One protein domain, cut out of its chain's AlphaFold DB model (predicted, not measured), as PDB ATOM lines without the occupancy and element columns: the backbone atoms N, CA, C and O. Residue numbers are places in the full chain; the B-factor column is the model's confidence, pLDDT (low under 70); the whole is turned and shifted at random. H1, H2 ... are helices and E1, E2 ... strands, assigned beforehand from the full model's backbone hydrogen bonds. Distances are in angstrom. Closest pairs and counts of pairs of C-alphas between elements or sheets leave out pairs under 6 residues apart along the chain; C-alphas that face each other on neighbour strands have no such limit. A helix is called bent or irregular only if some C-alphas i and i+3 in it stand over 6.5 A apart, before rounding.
ATOM      1  N   ASP A  25     -62.059 -91.050 395.244       91.75
ATOM      2  CA  ASP A  25     -62.920 -90.542 396.305       91.75
ATOM      3  C   ASP A  25     -62.709 -91.361 397.578       91.75
ATOM      4  O   ASP A  25     -62.820 -92.590 397.576       91.75
ATOM      5  N   LEU A  26     -62.443 -90.635 398.649       93.62
ATOM      6  CA  LEU A  26     -62.295 -91.102 400.011       93.62
ATOM      7  C   LEU A  26     -63.466 -90.595 400.851       93.62
ATOM      8  O   LEU A  26     -64.083 -89.572 400.538       93.62
ATOM      9  N   LEU A  27     -63.725 -91.291 401.952       94.31
ATOM     10  CA  LEU A  27     -64.546 -90.776 403.042       94.31
ATOM     11  C   LEU A  27     -63.689 -90.709 404.303       94.31
ATOM     12  O   LEU A  27     -63.326 -91.751 404.846       94.31
ATOM     13  N   LEU A  28     -63.376 -89.497 404.756       94.69
ATOM     14  CA  LEU A  28     -62.770 -89.251 406.061       94.69
ATOM     15  C   LEU A  28     -63.882 -89.218 407.109       94.69
ATOM     16  O   LEU A  28     -64.793 -88.396 407.024       94.69
ATOM     17  N   GLN A  29     -63.809 -90.110 408.085       93.88
ATOM     18  CA  GLN A  29     -64.709 -90.165 409.226       93.88
ATOM     19  C   GLN A  29     -63.940 -89.719 410.462       93.88
ATOM     20  O   GLN A  29     -62.988 -90.382 410.875       93.88
ATOM     21  N   GLN A  30     -64.364 -88.597 411.031       89.81
ATOM     22  CA  GLN A  30     -63.779 -88.049 412.245       89.81
ATOM     23  C   GLN A  30     -64.676 -88.370 413.426       89.81
ATOM     24  O   GLN A  30     -65.900 -88.229 413.340       89.81
ATOM     25  N   GLU A  31     -64.058 -88.783 414.522       86.94
ATOM     26  CA  GLU A  31     -64.738 -89.000 415.788       86.94
ATOM     27  C   GLU A  31     -64.084 -88.113 416.840       86.94
ATOM     28  O   GLU A  31     -62.925 -88.295 417.204       86.94
ATOM     29  N   SER A 116     -68.492 -86.934 408.749       91.12
ATOM     30  CA  SER A 116     -68.059 -87.631 407.538       91.12
ATOM     31  C   SER A 116     -67.832 -86.625 406.420       91.12
ATOM     32  O   SER A 116     -68.728 -85.853 406.075       91.12
ATOM     33  N   HIS A 117     -66.633 -86.644 405.850       91.88
ATOM     34  CA  HIS A 117     -66.179 -85.699 404.842       91.88
ATOM     35  C   HIS A 117     -65.709 -86.456 403.605       91.88
ATOM     36  O   HIS A 117     -64.777 -87.259 403.664       91.88
ATOM     37  N   PHE A 118     -66.359 -86.203 402.471       93.88
ATOM     38  CA  PHE A 118     -65.860 -86.685 401.189       93.88
ATOM     39  C   PHE A 118     -64.621 -85.886 400.799       93.88
ATOM     40  O   PHE A 118     -64.630 -84.659 400.863       93.88
ATOM     41  N   CYS A 119     -63.572 -86.581 400.380       94.38
ATOM     42  CA  CYS A 119     -62.335 -85.971 399.905       94.38
ATOM     43  C   CYS A 119     -61.715 -86.820 398.792       94.38
ATOM     44  O   CYS A 119     -62.259 -87.855 398.401       94.38
ATOM     45  N   LYS A 120     -60.590 -86.373 398.236       94.81
ATOM     46  CA  LYS A 120     -59.808 -87.135 397.261       94.81
ATOM     47  C   LYS A 120     -58.432 -87.452 397.810       94.81
ATOM     48  O   LYS A 120     -57.817 -86.631 398.488       94.81
ATOM     49  N   GLY A 121     -57.928 -88.627 397.461       94.06
ATOM     50  CA  GLY A 121     -56.595 -89.032 397.869       94.06
ATOM     51  C   GLY A 121     -56.113 -90.319 397.223       94.06
ATOM     52  O   GLY A 121     -56.701 -90.818 396.262       94.06
ATOM     53  N   LEU A 122     -54.997 -90.813 397.744       92.88
ATOM     54  CA  LEU A 122     -54.257 -91.965 397.247       92.88
ATOM     55  C   LEU A 122     -53.805 -92.826 398.429       92.88
ATOM     56  O   LEU A 122     -53.148 -92.321 399.334       92.88
ATOM     57  N   GLU A 123     -54.084 -94.124 398.395       90.94
ATOM     58  CA  GLU A 123     -53.427 -95.104 399.269       90.94
ATOM     59  C   GLU A 123     -52.215 -95.674 398.539       90.94
ATOM     60  O   GLU A 123     -52.305 -96.121 397.394       90.94
ATOM     61  N   THR A 124     -51.071 -95.640 399.207       87.75
ATOM     62  CA  THR A 124     -49.790 -96.127 398.703       87.75
ATOM     63  C   THR A 124     -49.041 -96.840 399.822       87.75
ATOM     64  O   THR A 124     -49.298 -96.616 401.005       87.75
ATOM     65  N   ALA A 125     -48.093 -97.701 399.464       85.75
ATOM     66  CA  ALA A 125     -47.169 -98.251 400.445       85.75
ATOM     67  C   ALA A 125     -46.169 -97.176 400.903       85.75
ATOM     68  O   ALA A 125     -45.796 -96.280 400.134       85.75
ATOM     69  N   PHE A 126     -45.696 -97.285 402.145       84.75
ATOM     70  CA  PHE A 126     -44.493 -96.568 402.552       84.75
ATOM     71  C   PHE A 126     -43.269 -97.101 401.800       84.75
ATOM     72  O   PHE A 126     -43.234 -98.246 401.346       84.75
ATOM     73  N   ALA A 127     -42.256 -96.250 401.642       82.06
ATOM     74  CA  ALA A 127     -41.019 -96.655 400.996       82.06
ATOM     75  C   ALA A 127     -40.276 -97.689 401.858       82.06
ATOM     76  O   ALA A 127     -40.276 -97.601 403.086       82.06
ATOM     77  N   ALA A 128     -39.590 -98.635 401.210       79.25
ATOM     78  CA  ALA A 128     -38.895 -99.726 401.897       79.25
ATOM     79  C   ALA A 128     -37.878 -99.232 402.943       79.25
ATOM     80  O   ALA A 128     -37.712 -99.870 403.978       79.25
ATOM     81  N   TYR A 129     -37.243 -98.074 402.716       78.75
ATOM     82  CA  TYR A 129     -36.302 -97.491 403.676       78.75
ATOM     83  C   TYR A 129     -36.986 -97.024 404.971       78.75
ATOM     84  O   TYR A 129     -36.418 -97.208 406.040       78.75
ATOM     85  N   SER A 130     -38.206 -96.477 404.896       75.81
ATOM     86  CA  SER A 130     -38.955 -96.018 406.077       75.81
ATOM     87  C   SER A 130     -39.359 -97.195 406.966       75.81
ATOM     88  O   SER A 130     -39.337 -97.101 408.188       75.81
ATOM     89  N   ILE A 131     -39.676 -98.334 406.346       76.31
ATOM     90  CA  ILE A 131     -39.952 -99.585 407.060       76.31
ATOM     91  C   ILE A 131     -38.652-100.134 407.667       76.31
ATOM     92  O   ILE A 131     -38.622-100.502 408.837       76.31
ATOM     93  N   ALA A 132     -37.555-100.149 406.899       70.88
ATOM     94  CA  ALA A 132     -36.262-100.671 407.349       70.88
ATOM     95  C   ALA A 132     -35.653 -99.876 408.520       70.88
ATOM     96  O   ALA A 132     -34.973-100.457 409.362       70.88
ATOM     97  N   GLN A 133     -35.919 -98.570 408.599       80.69
ATOM     98  CA  GLN A 133     -35.502 -97.719 409.720       80.69
ATOM     99  C   GLN A 133     -36.449 -97.786 410.928       80.69
ATOM    100  O   GLN A 133     -36.186 -97.148 411.939       80.69
ATOM    101  N   SER A 134     -37.505 -98.607 410.861       76.31
ATOM    102  CA  SER A 134     -38.536 -98.721 411.904       76.31
ATOM    103  C   SER A 134     -39.307 -97.417 412.164       76.31
ATOM    104  O   SER A 134     -39.900 -97.253 413.228       76.31
ATOM    105  N   ASP A 135     -39.357 -96.510 411.181       74.25
ATOM    106  CA  ASP A 135     -40.175 -95.292 411.258       74.25
ATOM    107  C   ASP A 135     -41.668 -95.598 411.085       74.25
ATOM    108  O   ASP A 135     -42.527 -94.833 411.527       74.25
ATOM    109  N   VAL A 136     -41.990 -96.708 410.419       80.38
ATOM    110  CA  VAL A 136     -43.350 -97.191 410.159       80.38
ATOM    111  C   VAL A 136     -43.394 -98.712 410.287       80.38
ATOM    112  O   VAL A 136     -42.419 -99.397 409.968       80.38
ATOM    113  N   CYS A 137     -44.522 -99.261 410.737       79.00
ATOM    114  CA  CYS A 137     -44.696-100.709 410.781       79.00
ATOM    115  C   CYS A 137     -44.841-101.246 409.354       79.00
ATOM    116  O   CYS A 137     -45.413-100.591 408.485       79.00
ATOM    117  N   ALA A 138     -44.372-102.471 409.111       75.56
ATOM    118  CA  ALA A 138     -44.467-103.100 407.789       75.56
ATOM    119  C   ALA A 138     -45.918-103.296 407.302       75.56
ATOM    120  O   ALA A 138     -46.152-103.464 406.108       75.56
ATOM    121  N   THR A 139     -46.880-103.288 408.224       81.81
ATOM    122  CA  THR A 139     -48.317-103.374 407.946       81.81
ATOM    123  C   THR A 139     -48.964-102.022 407.663       81.81
ATOM    124  O   THR A 139     -50.092-101.994 407.172       81.81
ATOM    125  N   ASP A 140     -48.280-100.917 407.970       86.50
ATOM    126  CA  ASP A 140     -48.840 -99.583 407.811       86.50
ATOM    127  C   ASP A 140     -48.913 -99.203 406.332       86.50
ATOM    128  O   ASP A 140     -48.043 -99.530 405.517       86.50
ATOM    129  N   VAL A 141     -49.936 -98.431 405.991       90.56
ATOM    130  CA  VAL A 141     -50.092 -97.823 404.673       90.56
ATOM    131  C   VAL A 141     -50.156 -96.317 404.761       90.56
ATOM    132  O   VAL A 141     -50.552 -95.733 405.769       90.56
ATOM    133  N   LYS A 142     -49.749 -95.683 403.667       91.88
ATOM    134  CA  LYS A 142     -49.757 -94.239 403.519       91.88
ATOM    135  C   LYS A 142     -51.002 -93.822 402.759       91.88
ATOM    136  O   LYS A 142     -51.137 -94.153 401.579       91.88
ATOM    137  N   VAL A 143     -51.863 -93.037 403.394       93.62
ATOM    138  CA  VAL A 143     -52.973 -92.368 402.713       93.62
ATOM    139  C   VAL A 143     -52.641 -90.891 402.546       93.62
ATOM    140  O   VAL A 143     -52.545 -90.149 403.517       93.62
ATOM    141  N   LEU A 144     -52.451 -90.460 401.301       94.62
ATOM    142  CA  LEU A 144     -52.247 -89.063 400.940       94.62
ATOM    143  C   LEU A 144     -53.600 -88.430 400.604       94.62
ATOM    144  O   LEU A 144     -54.201 -88.774 399.586       94.62
ATOM    145  N   ILE A 145     -54.070 -87.500 401.429       95.44
ATOM    146  CA  ILE A 145     -55.315 -86.754 401.210       95.44
ATOM    147  C   ILE A 145     -54.981 -85.391 400.603       95.44
ATOM    148  O   ILE A 145     -54.081 -84.697 401.072       95.44
ATOM    149  N   LEU A 146     -55.715 -84.991 399.563       94.88
ATOM    150  CA  LEU A 146     -55.591 -83.672 398.946       94.88
ATOM    151  C   LEU A 146     -56.374 -82.648 399.776       94.88
ATOM    152  O   LEU A 146     -57.607 -82.681 399.796       94.88
ATOM    153  N   ALA A 147     -55.676 -81.720 400.431       92.31
ATOM    154  CA  ALA A 147     -56.279 -80.780 401.377       92.31
ATOM    155  C   ALA A 147     -57.344 -79.887 400.721       92.31
ATOM    156  O   ALA A 147     -58.411 -79.682 401.285       92.31
ATOM    157  N   GLY A 148     -57.124 -79.463 399.469       91.31
ATOM    158  CA  GLY A 148     -58.093 -78.664 398.704       91.31
ATOM    159  C   GLY A 148     -59.413 -79.378 398.375       91.31
ATOM    160  O   GLY A 148     -60.311 -78.764 397.808       91.31
ATOM    161  N   THR A 149     -59.535 -80.668 398.699       94.50
ATOM    162  CA  THR A 149     -60.781 -81.437 398.545       94.50
ATOM    163  C   THR A 149     -61.502 -81.697 399.861       94.50
ATOM    164  O   THR A 149     -62.608 -82.231 399.840       94.50
ATOM    165  N   LEU A 150     -60.897 -81.327 400.993       92.06
ATOM    166  CA  LEU A 150     -61.563 -81.324 402.286       92.06
ATOM    167  C   LEU A 150     -62.376 -80.031 402.451       92.06
ATOM    168  O   LEU A 150     -62.005 -78.987 401.904       92.06
ATOM    169  N   PRO A 151     -63.481 -80.063 403.217       89.19
ATOM    170  CA  PRO A 151     -64.151 -78.841 403.636       89.19
ATOM    171  C   PRO A 151     -63.194 -77.915 404.396       89.19
ATOM    172  O   PRO A 151     -62.285 -78.369 405.090       89.19
ATOM    173  N   ALA A 152     -63.413 -76.604 404.287       82.88
ATOM    174  CA  ALA A 152     -62.568 -75.620 404.955       82.88
ATOM    175  C   ALA A 152     -62.495 -75.873 406.472       82.88
ATOM    176  O   ALA A 152     -63.519 -76.060 407.127       82.88
ATOM    177  N   GLY A 153     -61.277 -75.868 407.024       81.69
ATOM    178  CA  GLY A 153     -61.022 -76.100 408.450       81.69
ATOM    179  C   GLY A 153     -60.992 -77.571 408.880       81.69
ATOM    180  O   GLY A 153     -60.653 -77.845 410.028       81.69
ATOM    181  N   VAL A 154     -61.294 -78.517 407.986       87.50
ATOM    182  CA  VAL A 154     -61.181 -79.952 408.269       87.50
ATOM    183  C   VAL A 154     -59.749 -80.408 408.007       87.50
ATOM    184  O   VAL A 154     -59.238 -80.261 406.899       87.50
ATOM    185  N   SER A 155     -59.120 -80.996 409.021       91.31
ATOM    186  CA  SER A 155     -57.798 -81.615 408.919       91.31
ATOM    187  C   SER A 155     -57.844 -83.013 409.538       91.31
ATOM    188  O   SER A 155     -58.368 -83.131 410.653       91.31
ATOM    189  N   PRO A 156     -57.309 -84.054 408.871       93.06
ATOM    190  CA  PRO A 156     -57.242 -85.401 409.429       93.06
ATOM    191  C   PRO A 156     -56.479 -85.418 410.756       93.06
ATOM    192  O   PRO A 156     -55.448 -84.756 410.893       93.06
ATOM    193  N   GLN A 157     -56.972 -86.188 411.718       92.50
ATOM    194  CA  GLN A 157     -56.402 -86.335 413.052       92.50
ATOM    195  C   GLN A 157     -56.048 -87.799 413.351       92.50
ATOM    196  O   GLN A 157     -56.623 -88.719 412.763       92.50
ATOM    197  N   PRO A 158     -55.107 -88.049 414.278       92.25
ATOM    198  CA  PRO A 158     -54.840 -89.398 414.764       92.25
ATOM    199  C   PRO A 158     -56.125 -90.075 415.268       92.25
ATOM    200  O   PRO A 158     -56.873 -89.472 416.031       92.25
ATOM    201  N   GLY A 159     -56.366 -91.326 414.869       90.44
ATOM    202  CA  GLY A 159     -57.581 -92.076 415.209       90.44
ATOM    203  C   GLY A 159     -58.747 -91.933 414.222       90.44
ATOM    204  O   GLY A 159     -59.666 -92.753 414.277       90.44
ATOM    205  N   ASP A 160     -58.708 -90.975 413.288       92.81
ATOM    206  CA  ASP A 160     -59.731 -90.867 412.242       92.81
ATOM    207  C   ASP A 160     -59.747 -92.119 411.354       92.81
ATOM    208  O   ASP A 160     -58.721 -92.767 411.115       92.81
ATOM    209  N   ARG A 161     -60.918 -92.450 410.806       94.38
ATOM    210  CA  ARG A 161     -61.075 -93.567 409.869       94.38
ATOM    211  C   ARG A 161     -61.187 -93.054 408.448       94.38
ATOM    212  O   ARG A 161     -61.874 -92.073 408.180       94.38
ATOM    213  N   ILE A 162     -60.547 -93.745 407.517       94.44
ATOM    214  CA  ILE A 162     -60.596 -93.409 406.099       94.44
ATOM    215  C   ILE A 162     -61.140 -94.609 405.336       94.44
ATOM    216  O   ILE A 162     -60.526 -95.678 405.303       94.44
ATOM    217  N   THR A 163     -62.277 -94.420 404.674       94.50
ATOM    218  CA  THR A 163     -62.802 -95.399 403.721       94.50
ATOM    219  C   THR A 163     -62.179 -95.146 402.355       94.50
ATOM    220  O   THR A 163     -62.410 -94.108 401.730       94.50
ATOM    221  N   THR A 164     -61.409 -96.123 401.890       90.12
ATOM    222  CA  THR A 164     -60.872 -96.211 400.530       90.12
ATOM    223  C   THR A 164     -61.737 -97.173 399.693       90.12
ATOM    224  O   THR A 164     -62.547 -97.915 400.253       90.12
ATOM    225  N   PRO A 165     -61.570 -97.239 398.358       85.50
ATOM    226  CA  PRO A 165     -62.211 -98.248 397.519       85.50
ATOM    227  C   PRO A 165     -61.865 -99.689 397.908       85.50
ATOM    228  O   PRO A 165     -62.646-100.592 397.621       85.50
ATOM    229  N   ASN A 166     -60.705 -99.905 398.534       84.50
ATOM    230  CA  ASN A 166     -60.203-101.240 398.846       84.50
ATOM    231  C   ASN A 166     -60.605-101.692 400.254       84.50
ATOM    232  O   ASN A 166     -60.859-102.876 400.468       84.50
ATOM    233  N   ARG A 167     -60.614-100.766 401.221       89.94
ATOM    234  CA  ARG A 167     -60.822-101.053 402.648       89.94
ATOM    235  C   ARG A 167     -61.025 -99.792 403.487       89.94
ATOM    236  O   ARG A 167     -60.774 -98.674 403.039       89.94
ATOM    237  N   ILE A 168     -61.411 -99.999 404.739       92.62
ATOM    238  CA  ILE A 168     -61.361 -98.977 405.786       92.62
ATOM    239  C   ILE A 168     -60.015 -99.110 406.501       92.62
ATOM    240  O   ILE A 168     -59.636-100.217 406.877       92.62
ATOM    241  N   VAL A 169     -59.314 -97.994 406.674       94.00
ATOM    242  CA  VAL A 169     -58.068 -97.904 407.449       94.00
ATOM    243  C   VAL A 169     -58.220 -96.862 408.551       94.00
ATOM    244  O   VAL A 169     -59.018 -95.933 408.411       94.00
ATOM    245  N   THR A 170     -57.466 -97.000 409.636       95.00
ATOM    246  CA  THR A 170     -57.491 -96.047 410.755       95.00
ATOM    247  C   THR A 170     -56.155 -95.327 410.835       95.00
ATOM    248  O   THR A 170     -55.108 -95.970 410.799       95.00
ATOM    249  N   ILE A 171     -56.173 -93.997 410.939       94.75
ATOM    250  CA  ILE A 171     -54.957 -93.216 411.177       94.75
ATOM    251  C   ILE A 171     -54.403 -93.631 412.541       94.75
ATOM    252  O   ILE A 171     -55.133 -93.631 413.533       94.75
ATOM    253  N   VAL A 172     -53.121 -93.998 412.596       93.44
ATOM    254  CA  VAL A 172     -52.521 -94.530 413.826       93.44
ATOM    255  C   VAL A 172     -52.680 -93.542 414.993       93.44
ATOM    256  O   VAL A 172     -52.678 -92.326 414.772       93.44
ATOM    257  N   PRO A 173     -52.810 -94.022 416.244       90.25
ATOM    258  CA  PRO A 173     -52.974 -93.147 417.398       90.25
ATOM    259  C   PRO A 173     -51.831 -92.140 417.561       90.25
ATOM    260  O   PRO A 173     -50.677 -92.397 417.189       90.25
ATOM    261  N   ALA A 174     -52.138 -91.004 418.187       85.88
ATOM    262  CA  ALA A 174     -51.130 -90.019 418.555       85.88
ATOM    263  C   ALA A 174     -50.078 -90.645 419.487       85.88
ATOM    264  O   ALA A 174     -50.404 -91.459 420.349       85.88
ATOM    265  N   GLY A 175     -48.809 -90.271 419.313       82.00
ATOM    266  CA  GLY A 175     -47.712 -90.794 420.135       82.00
ATOM    267  C   GLY A 175     -47.269 -92.221 419.797       82.00
ATOM    268  O   GLY A 175     -46.362 -92.732 420.453       82.00
ATOM    269  N   THR A 176     -47.845 -92.857 418.768       85.31
ATOM    270  CA  THR A 176     -47.295 -94.104 418.216       85.31
ATOM    271  C   THR A 176     -45.835 -93.867 417.797       85.31
ATOM    272  O   THR A 176     -45.587 -92.916 417.050       85.31
ATOM    273  N   PRO A 177     -44.864 -94.690 418.248       84.19
ATOM    274  CA  PRO A 177     -43.457 -94.506 417.900       84.19
ATOM    275  C   PRO A 177     -43.204 -94.465 416.386       84.19
ATOM    276  O   PRO A 177     -43.887 -95.142 415.608       84.19
ATOM    277  N   GLY A 178     -42.191 -93.694 415.982       85.62
ATOM    278  CA  GLY A 178     -41.784 -93.516 414.588       85.62
ATOM    279  C   GLY A 178     -42.319 -92.220 413.974       85.62
ATOM    280  O   GLY A 178     -42.382 -91.178 414.630       85.62
ATOM    281  N   ARG A 179     -42.688 -92.275 412.692       86.94
ATOM    282  CA  ARG A 179     -43.207 -91.129 411.939       86.94
ATOM    283  C   ARG A 179     -44.552 -90.658 412.521       86.94
ATOM    284  O   ARG A 179     -45.368 -91.516 412.878       86.94
ATOM    285  N   PRO A 180     -44.820 -89.332 412.563       91.06
ATOM    286  CA  PRO A 180     -46.103 -88.799 413.006       91.06
ATOM    287  C   PRO A 180     -47.291 -89.418 412.266       91.06
ATOM    288  O   PRO A 180     -47.205 -89.719 411.075       91.06
ATOM    289  N   ALA A 181     -48.411 -89.556 412.976       92.31
ATOM    290  CA  ALA A 181     -49.653 -90.112 412.444       92.31
ATOM    291  C   ALA A 181     -50.185 -89.331 411.229       92.31
ATOM    292  O   ALA A 181     -50.665 -89.925 410.267       92.31
ATOM    293  N   VAL A 182     -50.052 -88.003 411.264       94.38
ATOM    294  CA  VAL A 182     -50.407 -87.103 410.165       94.38
ATOM    295  C   VAL A 182     -49.263 -86.114 409.961       94.38
ATOM    296  O   VAL A 182     -48.817 -85.466 410.908       94.38
ATOM    297  N   VAL A 183     -48.792 -85.986 408.724       94.25
ATOM    298  CA  VAL A 183     -47.818 -84.974 408.303       94.25
ATOM    299  C   VAL A 183     -48.478 -84.106 407.243       94.25
ATOM    300  O   VAL A 183     -48.955 -84.612 406.233       94.25
ATOM    301  N   THR A 184     -48.511 -82.798 407.468       93.81
ATOM    302  CA  THR A 184     -49.036 -81.847 406.482       93.81
ATOM    303  C   THR A 184     -47.875 -81.260 405.695       93.81
ATOM    304  O   THR A 184     -46.857 -80.888 406.281       93.81
ATOM    305  N   ASP A 185     -48.017 -81.198 404.374       92.75
ATOM    306  CA  ASP A 185     -47.039 -80.535 403.512       92.75
ATOM    307  C   ASP A 185     -46.909 -79.039 403.885       92.75
ATOM    308  O   ASP A 185     -47.919 -78.420 404.227       92.75
ATOM    309  N   PRO A 186     -45.714 -78.419 403.809       90.06
ATOM    310  CA  PRO A 186     -45.542 -77.007 404.153       90.06
ATOM    311  C   PRO A 186     -46.416 -76.028 403.359       90.06
ATOM    312  O   PRO A 186     -46.739 -74.961 403.878       90.06
ATOM    313  N   ALA A 187     -46.822 -76.365 402.129       90.12
ATOM    314  CA  ALA A 187     -47.756 -75.551 401.352       90.12
ATOM    315  C   ALA A 187     -49.230 -75.809 401.724       90.12
ATOM    316  O   ALA A 187     -50.127 -75.190 401.155       90.12
ATOM    317  N   GLY A 188     -49.499 -76.740 402.645       88.44
ATOM    318  CA  GLY A 188     -50.844 -77.134 403.055       88.44
ATOM    319  C   GLY A 188     -51.633 -77.838 401.952       88.44
ATOM    320  O   GLY A 188     -52.854 -77.896 402.025       88.44
ATOM    321  N   ALA A 189     -50.965 -78.343 400.909       91.69
ATOM    322  CA  ALA A 189     -51.633 -78.940 399.754       91.69
ATOM    323  C   ALA A 189     -52.110 -80.376 400.020       91.69
ATOM    324  O   ALA A 189     -53.088 -80.836 399.421       91.69
ATOM    325  N   THR A 190     -51.420 -81.096 400.905       94.50
ATOM    326  CA  THR A 190     -51.681 -82.508 401.185       94.50
ATOM    327  C   THR A 190     -51.487 -82.851 402.658       94.50
ATOM    328  O   THR A 190     -50.686 -82.236 403.367       94.50
ATOM    329  N   HIS A 191     -52.213 -83.880 403.095       95.31
ATOM    330  CA  HIS A 191     -52.021 -84.549 404.376       95.31
ATOM    331  C   HIS A 191     -51.572 -85.986 404.123       95.31
ATOM    332  O   HIS A 191     -52.296 -86.781 403.521       95.31
ATOM    333  N   GLU A 192     -50.376 -86.326 404.579       95.00
ATOM    334  CA  GLU A 192     -49.862 -87.685 404.587       95.00
ATOM    335  C   GLU A 192     -50.246 -88.366 405.902       95.00
ATOM    336  O   GLU A 192     -49.744 -88.008 406.966       95.00
ATOM    337  N   CYS A 193     -51.137 -89.350 405.822       94.81
ATOM    338  CA  CYS A 193     -51.642 -90.098 406.966       94.81
ATOM    339  C   CYS A 193     -50.989 -91.483 407.011       94.81
ATOM    340  O   CYS A 193     -50.994 -92.216 406.017       94.81
ATOM    341  N   ARG A 194     -50.444 -91.848 408.171       94.69
ATOM    342  CA  ARG A 194     -49.975 -93.200 408.482       94.69
ATOM    343  C   ARG A 194     -51.148 -93.989 409.053       94.69
ATOM    344  O   ARG A 194     -51.674 -93.620 410.101       94.69
ATOM    345  N   CYS A 195     -51.544 -95.062 408.378       92.31
ATOM    346  CA  CYS A 195     -52.739 -95.823 408.730       92.31
ATOM    347  C   CYS A 195     -52.449 -97.315 408.910       92.31
ATOM    348  O   CYS A 195     -51.569 -97.853 408.236       92.31
ATOM    349  N   ALA A 196     -53.240 -97.969 409.759       88.50
ATOM    350  CA  ALA A 196     -53.258 -99.415 409.978       88.50
ATOM    351  C   ALA A 196     -54.674 -99.991 409.801       88.50
ATOM    352  O   ALA A 196     -55.664 -99.231 409.971       88.50
TER     353      ALA A 196
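Overview. This is residues 25 to 31 and 116 to 196 of the 196 residues of an uncharacterized protein of Azospirillum sp. TSA6c (UniProt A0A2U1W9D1). One sheet of seven strands curls round like part of a small barrel: it is a folded sheet, bent back on itself into two leaves that face each other, E5 E4 E1 and E3 E7 E6, with the bent strand E2 as the hinge. The far end of E5 comes back to E7, while the short helix H1 lies away from the sheet beyond the E2 end and E3 start. The printed part has 88 residues, with E1, E2, H1, E3, E4, E5, E6 and E7 along the chain; the sheet's order is E5 E4 E1 E2 E3 E7 E6, all antiparallel. The class is mostly strand, though under half of the residues are in named elements. The whole is compact, with a radius of gyration of the C-alphas of 12.2 A, and rounded, spanning 35 by 29 by 21 A.

Arrangement. Begin at the hinge, E2, residues 116 to 125, which bends by 75 degrees at residue 119. Its pairing is staggered: residues 116 to 120 pair with E1, residues 25 to 31, and residues 121 to 125 with E3, residues 141 to 146. Look at N 26 and O 119, 2.8 A apart, for the first pair, and at N 124 and O 142, 2.8 A, for the second. E1 is also the antiparallel neighbour of E4, residues 161 to 163, with N 29 and O 161 at 2.8 A. E4 forms a hairpin with the edge strand E5, residues 168 to 170, where N 162 and O 169 are 2.8 A apart. On the other leaf, E3 is the antiparallel neighbour of E7, residues 190 to 195, at 156 degrees between directions, with N 143 and O 193 at 2.9 A. E7 forms a hairpin with the other edge strand, E6, residues 182 to 184; N 183 and O 192 are 2.8 A apart. The closest C-alphas of E5 and E7 are those of Thr 170 and Cys 195, 5.2 A apart. H1, residues 128 to 132, is not on the sheet and is apart from E7, for instance; its O i to N i+4 pair is within hydrogen-bond range.

Along the chain. Find C-alpha 116 at (-68.059, -87.631, 407.538); from there E2, the longest strand by residues, runs 24.5 A to C-alpha 125. E1 begins at C-alpha 25, (-62.920, -90.542, 396.305), and is 19.6 A long. E3 measures 16.2 A, and E7 15.3 A, ending at C-alpha 195, (-52.739, -95.823, 408.730). E4, E5 and E6 have three residues each, and H1 five.

Size, cuts and confidence. The C-alphas of Ala 132 and Ala 152, the two farthest apart, are 36.4 A from each other. Residues 32 to 115 are not printed, and C-alphas 31 and 116 are 9.0 A apart across this cut. The links E3 to E4 and E5 to E6 are long. No printed residue has pLDDT under 70; H1 has a mean of 76.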